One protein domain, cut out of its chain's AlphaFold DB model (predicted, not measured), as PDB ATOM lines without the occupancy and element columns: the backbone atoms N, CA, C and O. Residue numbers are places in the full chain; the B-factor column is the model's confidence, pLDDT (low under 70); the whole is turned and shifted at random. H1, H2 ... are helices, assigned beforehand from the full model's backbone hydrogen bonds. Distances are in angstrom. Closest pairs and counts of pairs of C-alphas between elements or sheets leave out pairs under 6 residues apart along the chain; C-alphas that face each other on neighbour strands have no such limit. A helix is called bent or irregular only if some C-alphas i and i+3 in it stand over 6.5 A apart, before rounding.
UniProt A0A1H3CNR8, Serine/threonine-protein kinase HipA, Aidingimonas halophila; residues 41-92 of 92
ATOM      1  N   TRP A  41     141.647  91.301 170.926       96.12
ATOM      2  CA  TRP A  41     141.462  89.929 170.430       96.12
ATOM      3  C   TRP A  41     141.039  89.888 168.955       96.12
ATOM      4  O   TRP A  41     141.497  89.036 168.199       96.12
ATOM      5  N   ALA A  42     140.210  90.836 168.513       96.50
ATOM      6  CA  ALA A  42     139.764  90.906 167.124       96.50
ATOM      7  C   ALA A  42     140.938  90.985 166.131       96.50
ATOM      8  O   ALA A  42     140.924  90.279 165.124       96.50
ATOM      9  N   SER A  43     141.966  91.783 166.436       95.69
ATOM     10  CA  SER A  43     143.158  91.929 165.594       95.69
ATOM     11  C   SER A  43     143.988  90.646 165.558       95.69
ATOM     12  O   SER A  43     144.399  90.214 164.482       95.69
ATOM     13  N   VAL A  44     144.174  89.993 166.711       95.94
ATOM     14  CA  VAL A  44     144.890  88.708 166.805       95.94
ATOM     15  C   VAL A  44     144.154  87.625 166.019       95.94
ATOM     16  O   VAL A  44     144.759  86.930 165.210       95.94
ATOM     17  N   ARG A  45     142.831  87.525 166.181       96.25
ATOM     18  CA  ARG A  45     142.000  86.550 165.467       96.25
ATOM     19  C   ARG A  45     142.055  86.730 163.948       96.25
ATOM     20  O   ARG A  45     142.114  85.737 163.229       96.25
ATOM     21  N   ILE A  46     142.053  87.972 163.453       97.06
ATOM     22  CA  ILE A  46     142.218  88.257 162.016       97.06
ATOM     23  C   ILE A  46     143.571  87.730 161.525       97.06
ATOM     24  O   ILE A  46     143.613  87.017 160.524       97.06
ATOM     25  N   ALA A  47     144.653  88.021 162.252       96.12
ATOM     26  CA  ALA A  47     145.993  87.563 161.892       96.12
ATOM     27  C   ALA A  47     146.120  86.029 161.922       96.12
ATOM     28  O   ALA A  47     146.695  85.445 161.004       96.12
ATOM     29  N   LEU A  48     145.551  85.365 162.935       95.69
ATOM     30  CA  LEU A  48     145.545  83.901 163.047       95.69
ATOM     31  C   LEU A  48     144.802  83.252 161.874       95.69
ATOM     32  O   LEU A  48     145.310  82.309 161.269       95.69
ATOM     33  N   ASN A  49     143.633  83.785 161.514       95.62
ATOM     34  CA  ASN A  49     142.839  83.263 160.405       95.62
ATOM     35  C   ASN A  49     143.546  83.433 159.051       95.62
ATOM     36  O   ASN A  49     143.617  82.469 158.291       95.62
ATOM     37  N   ASP A  50     144.097  84.618 158.763       96.62
ATOM     38  CA  ASP A  50     144.857  84.868 157.525       96.62
ATOM     39  C   ASP A  50     146.101  83.967 157.447       96.62
ATOM     40  O   ASP A  50     146.357  83.333 156.422       96.62
ATOM     41  N   THR A  51     146.820  83.810 158.563       95.81
ATOM     42  CA  THR A  51     147.988  82.922 158.647       95.81
ATOM     43  C   THR A  51     147.607  81.476 158.345       95.81
ATOM     44  O   THR A  51     148.244  80.834 157.509       95.81
ATOM     45  N   MET A  52     146.548  80.958 158.974       95.38
ATOM     46  CA  MET A  52     146.102  79.583 158.746       95.38
ATOM     47  C   MET A  52     145.571  79.358 157.334       95.38
ATOM     48  O   MET A  52     145.795  78.289 156.767       95.38
ATOM     49  N   GLN A  53     144.903  80.350 156.743       95.75
ATOM     50  CA  GLN A  53     144.472  80.287 155.350       95.75
ATOM     51  C   GLN A  53     145.676  80.143 154.412       95.75
ATOM     52  O   GLN A  53     145.736  79.189 153.636       95.75
ATOM     53  N   ARG A  54     146.674  81.028 154.534       95.88
ATOM     54  CA  ARG A  54     147.904  80.979 153.724       95.88
ATOM     55  C   ARG A  54     148.690  79.695 153.949       95.88
ATOM     56  O   ARG A  54     149.230  79.123 153.003       95.88
ATOM     57  N   ALA A  55     148.757  79.228 155.195       94.50
ATOM     58  CA  ALA A  55     149.424  77.979 155.528       94.50
ATOM     59  C   ALA A  55     148.745  76.803 154.818       94.50
ATOM     60  O   ALA A  55     149.419  76.046 154.129       94.50
ATOM     61  N   ARG A  56     147.415  76.688 154.889       94.56
ATOM     62  CA  ARG A  56     146.666  75.632 154.189       94.56
ATOM     63  C   ARG A  56     146.824  75.702 152.672       94.56
ATOM     64  O   ARG A  56     146.955  74.665 152.032       94.56
ATOM     65  N   GLU A  57     146.851  76.906 152.107       95.06
ATOM     66  CA  GLU A  57     146.991  77.115 150.663       95.06
ATOM     67  C   GLU A  57     148.389  76.750 150.142       95.06
ATOM     68  O   GLU A  57     148.536  76.145 149.078       95.06
ATOM     69  N   HIS A  58     149.442  77.115 150.875       94.44
ATOM     70  CA  HIS A  58     150.809  77.032 150.363       94.44
ATOM     71  C   HIS A  58     151.618  75.869 150.936       94.44
ATOM     72  O   HIS A  58     152.424  75.274 150.214       94.44
ATOM     73  N   TRP A  59     151.426  75.525 152.211       94.00
ATOM     74  CA  TRP A  59     152.271  74.562 152.916       94.00
ATOM     75  C   TRP A  59     152.296  73.162 152.276       94.00
ATOM     76  O   TRP A  59     153.403  72.651 152.101       94.00
ATOM     77  N   PRO A  60     151.168  72.562 151.830       92.88
ATOM     78  CA  PRO A  60     151.181  71.261 151.150       92.88
ATOM     79  C   PRO A  60     152.149  71.204 149.963       92.88
ATOM     80  O   PRO A  60     152.959  70.282 149.842       92.88
ATOM     81  N   ARG A  61     152.103  72.232 149.107       93.19
ATOM     82  CA  ARG A  61     152.951  72.342 147.915       93.19
ATOM     83  C   ARG A  61     154.406  72.621 148.281       93.19
ATOM     84  O   ARG A  61     155.309  72.087 147.645       93.19
ATOM     85  N   LEU A  62     154.643  73.467 149.282       93.00
ATOM     86  CA  LEU A  62     155.993  73.775 149.756       93.00
ATOM     87  C   LEU A  62     156.666  72.552 150.385       93.00
ATOM     88  O   LEU A  62     157.852  72.341 150.157       93.00
ATOM     89  N   LEU A  63     155.916  71.728 151.123       92.25
ATOM     90  CA  LEU A  63     156.433  70.484 151.682       92.25
ATOM     91  C   LEU A  63     156.803  69.491 150.577       92.25
ATOM     92  O   LEU A  63     157.903  68.952 150.610       92.25
ATOM     93  N   ALA A  64     155.921  69.293 149.592       90.81
ATOM     94  CA  ALA A  64     156.156  68.358 148.491       90.81
ATOM     95  C   ALA A  64     157.387  68.723 147.639       90.81
ATOM     96  O   ALA A  64     158.091  67.840 147.164       90.81
ATOM     97  N   ASN A  65     157.663  70.020 147.476       93.06
ATOM     98  CA  ASN A  65     158.819  70.519 146.725       93.06
ATOM     99  C   ASN A  65     160.073  70.722 147.596       93.06
ATOM    100  O   ASN A  65     161.072  71.264 147.121       93.06
ATOM    101  N   SER A  66     160.019  70.357 148.877       90.69
ATOM    102  CA  SER A  66     161.132  70.537 149.803       90.69
ATOM    103  C   SER A  66     162.236  69.504 149.540       90.69
ATOM    104  O   SER A  66     161.921  68.334 149.325       90.69
ATOM    105  N   PRO A  67     163.530  69.864 149.654       91.94
ATOM    106  CA  PRO A  67     164.640  68.908 149.558       91.94
ATOM    107  C   PRO A  67     164.778  68.006 150.804       91.94
ATOM    108  O   PRO A  67     165.796  67.345 150.985       91.94
ATOM    109  N   MET A  68     163.790  68.013 151.705       89.88
ATOM    110  CA  MET A  68     163.788  67.204 152.924       89.88
ATOM    111  C   MET A  68     163.602  65.718 152.619       89.88
ATOM    112  O   MET A  68     162.859  65.354 151.707       89.88
ATOM    113  N   LEU A  69     164.205  64.877 153.462       92.06
ATOM    114  CA  LEU A  69     164.030  63.428 153.426       92.06
ATOM    115  C   LEU A  69     162.538  63.042 153.504       92.06
ATOM    116  O   LEU A  69     161.790  63.681 154.259       92.06
ATOM    117  N   PRO A  70     162.087  62.013 152.760       90.94
ATOM    118  CA  PRO A  70     160.686  61.594 152.751       90.94
ATOM    119  C   PRO A  70     160.119  61.299 154.147       90.94
ATOM    120  O   PRO A  70     158.982  61.673 154.436       90.94
ATOM    121  N   GLU A  71     160.909  60.700 155.042       90.69
ATOM    122  CA  GLU A  71     160.515  60.422 156.426       90.69
ATOM    123  C   GLU A  71     160.214  61.698 157.220       90.69
ATOM    124  O   GLU A  71     159.202  61.778 157.918       90.69
ATOM    125  N   HIS A  72     161.026  62.742 157.054       90.56
ATOM    126  CA  HIS A  72     160.809  64.028 157.705       90.56
ATOM    127  C   HIS A  72     159.554  64.710 157.161       90.56
ATOM    128  O   HIS A  72     158.793  65.309 157.920       90.56
ATOM    129  N   GLN A  73     159.298  64.600 155.855       90.81
ATOM    130  CA  GLN A  73     158.058  65.113 155.276       90.81
ATOM    131  C   GLN A  73     156.835  64.385 155.848       90.81
ATOM    132  O   GLN A  73     155.868  65.036 156.243       90.81
ATOM    133  N   ALA A  74     156.891  63.055 155.955       91.50
ATOM    134  CA  ALA A  74     155.820  62.249 156.533       91.50
ATOM    135  C   ALA A  74     155.560  62.596 158.010       91.50
ATOM    136  O   ALA A  74     154.406  62.787 158.397       91.50
ATOM    137  N   LEU A  75     156.615  62.761 158.818       91.25
ATOM    138  CA  LEU A  75     156.503  63.212 160.209       91.25
ATOM    139  C   LEU A  75     155.802  64.568 160.311       91.25
ATOM    140  O   LEU A  75     154.908  64.740 161.140       91.25
ATOM    141  N   LEU A  76     156.150  65.518 159.440       90.94
ATOM    142  CA  LEU A  76     155.511  66.832 159.428       90.94
ATOM    143  C   LEU A  76     154.034  66.757 159.027       90.94
ATOM    144  O   LEU A  76     153.213  67.412 159.665       90.94
ATOM    145  N   LYS A  77     153.669  65.940 158.027       92.00
ATOM    146  CA  LYS A  77     152.256  65.697 157.681       92.00
ATOM    147  C   LYS A  77     151.473  65.152 158.874       92.00
ATOM    148  O   LYS A  77     150.390  65.648 159.177       92.00
ATOM    149  N   THR A  78     152.032  64.170 159.580       91.75
ATOM    150  CA  THR A  78     151.414  63.595 160.781       91.75
ATOM    151  C   THR A  78     151.259  64.636 161.886       91.75
ATOM    152  O   THR A  78     150.177  64.753 162.458       91.75
ATOM    153  N   HIS A  79     152.297  65.433 162.145       90.81
ATOM    154  CA  HIS A  79     152.257  66.491 163.150       90.81
ATOM    155  C   HIS A  79     151.121  67.493 162.883       90.81
ATOM    156  O   HIS A  79     150.300  67.722 163.767       90.81
ATOM    157  N   TRP A  80     151.004  68.021 161.660       92.25
ATOM    158  CA  TRP A  80     149.938  68.973 161.317       92.25
ATOM    159  C   TRP A  80     148.527  68.392 161.428       92.25
ATOM    160  O   TRP A  80     147.598  69.120 161.771       92.25
ATOM    161  N   ARG A  81     148.350  67.091 161.166       91.69
ATOM    162  CA  ARG A  81     147.055  66.409 161.333       91.69
ATOM    163  C   ARG A  81     146.676  66.198 162.804       91.69
ATOM    164  O   ARG A  81     145.494  66.082 163.113       91.69
ATOM    165  N   GLN A  82     147.655  66.138 163.704       91.56
ATOM    166  CA  GLN A  82     147.435  65.933 165.140       91.56
ATOM    167  C   GLN A  82     147.074  67.218 165.896       91.56
ATOM    168  O   GLN A  82     146.571  67.129 167.015       91.56
ATOM    169  N   LEU A  83     147.308  68.397 165.312       91.88
ATOM    170  CA  LEU A  83     146.939  69.671 165.936       91.88
ATOM    171  C   LEU A  83     145.417  69.785 166.152       91.88
ATOM    172  O   LEU A  83     144.649  69.044 165.529       91.88
ATOM    173  N   PRO A  84     144.946  70.711 167.001       92.31
ATOM    174  CA  PRO A  84     143.527  71.046 167.106       92.31
ATOM    175  C   PRO A  84     142.901  71.448 165.756       92.31
ATOM    176  O   PRO A  84     143.615  71.960 164.886       92.31
ATOM    177  N   PRO A  85     141.593  71.200 165.533       91.06
ATOM    178  CA  PRO A  85     140.937  71.364 164.230       91.06
ATOM    179  C   PRO A  85     141.167  72.721 163.552       91.06
ATOM    180  O   PRO A  85     141.371  72.786 162.339       91.06
ATOM    181  N   GLU A  86     141.193  73.804 164.322       90.00
ATOM    182  CA  GLU A  86     141.445  75.161 163.841       90.00
ATOM    183  C   GLU A  86     142.861  75.367 163.276       90.00
ATOM    184  O   GLU A  86     143.049  76.248 162.432       90.00
ATOM    185  N   TRP A  87     143.821  74.523 163.665       92.81
ATOM    186  CA  TRP A  87     145.231  74.577 163.267       92.81
ATOM    187  C   TRP A  87     145.627  73.468 162.293       92.81
ATOM    188  O   TRP A  87     146.711  73.518 161.714       92.81
ATOM    189  N   ARG A  88     144.761  72.472 162.074       93.19
ATOM    190  CA  ARG A  88     145.059  71.372 161.153       93.19
ATOM    191  C   ARG A  88     145.296  71.868 159.735       93.19
ATOM    192  O   ARG A  88     144.590  72.752 159.225       93.19
ATOM    193  N   ILE A  89     146.266  71.226 159.091       92.44
ATOM    194  CA  ILE A  89     146.457  71.284 157.647       92.44
ATOM    195  C   ILE A  89     146.328  69.869 157.099       92.44
ATOM    196  O   ILE A  89     147.219  69.031 157.267       92.44
ATOM    197  N   ASP A  90     145.215  69.622 156.414       81.50
ATOM    198  CA  ASP A  90     144.999  68.374 155.701       81.50
ATOM    199  C   ASP A  90     145.832  68.388 154.424       81.50
ATOM    200  O   ASP A  90     145.539  69.064 153.440       81.50
ATOM    201  N   THR A  91     146.932  67.651 154.470       66.88
ATOM    202  CA  THR A  91     147.705  67.307 153.280       66.88
ATOM    203  C   THR A  91     147.238  65.953 152.775       66.88
ATOM    204  O   THR A  91     147.125  65.051 153.604       66.88
ATOM    205  N   PRO A  92     146.966  65.771 151.474       57.59
ATOM    206  CA  PRO A  92     146.812  64.438 150.903       57.59
ATOM    207  C   PRO A  92     148.109  63.609 151.006       57.59
ATOM    208  O   PRO A  92     149.238  64.176 151.035       57.59
TER     209      PRO A  92
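AT A GLANCE: This is residues 41 to 92 of the 92 residues of the protein "Serine/threonine-protein kinase HipA" of Aidingimonas halophila (UniProt A0A1H3CNR8). A long, kinked helix, H1, turns back through a tight link into a shorter helix, H2, running alongside its later half; after H2 the last residues, 83 to 92, fold back and run out to one side of the two helices. The first residues of H1, 41 to 47, stick out. The printed part has 52 residues with two named helices, H1 then H2, and no named strand: all helix. It is loose, with a radius of gyration of the C-alphas of 12.4 A, and only just elongated, spanning 39 by 20 by 15 A.

IN THESE COORDINATES: H1, residues 41 to 64, begins at C-alpha 41 (141.462, 89.929, 170.430) and measures 34.1 A. It has a kink of 40 degrees near residue 58 and is irregular: C-alphas 57 and 60 are 7.2 A apart. H2, residues 70 to 82, measures 18.7 A and ends at C-alpha 82 (147.435, 65.933, 165.140).

HOW THE PARTS SIT: H1 and H2 are close but not clearly touching; their closest C-alphas, of Leu 63 and Gln 73, are 6.7 A apart. They run opposite ways at a shallow tilt of 30 degrees. Every O i to N i+4 pair is within hydrogen-bond range in H2, and 18 of 20 in H1.

THE WHOLE: The C-alphas of Ala 42 and Leu 69, the two farthest apart, are 39.1 A apart. The printed part has no cut. Residues 91 to 92 have pLDDT under 70.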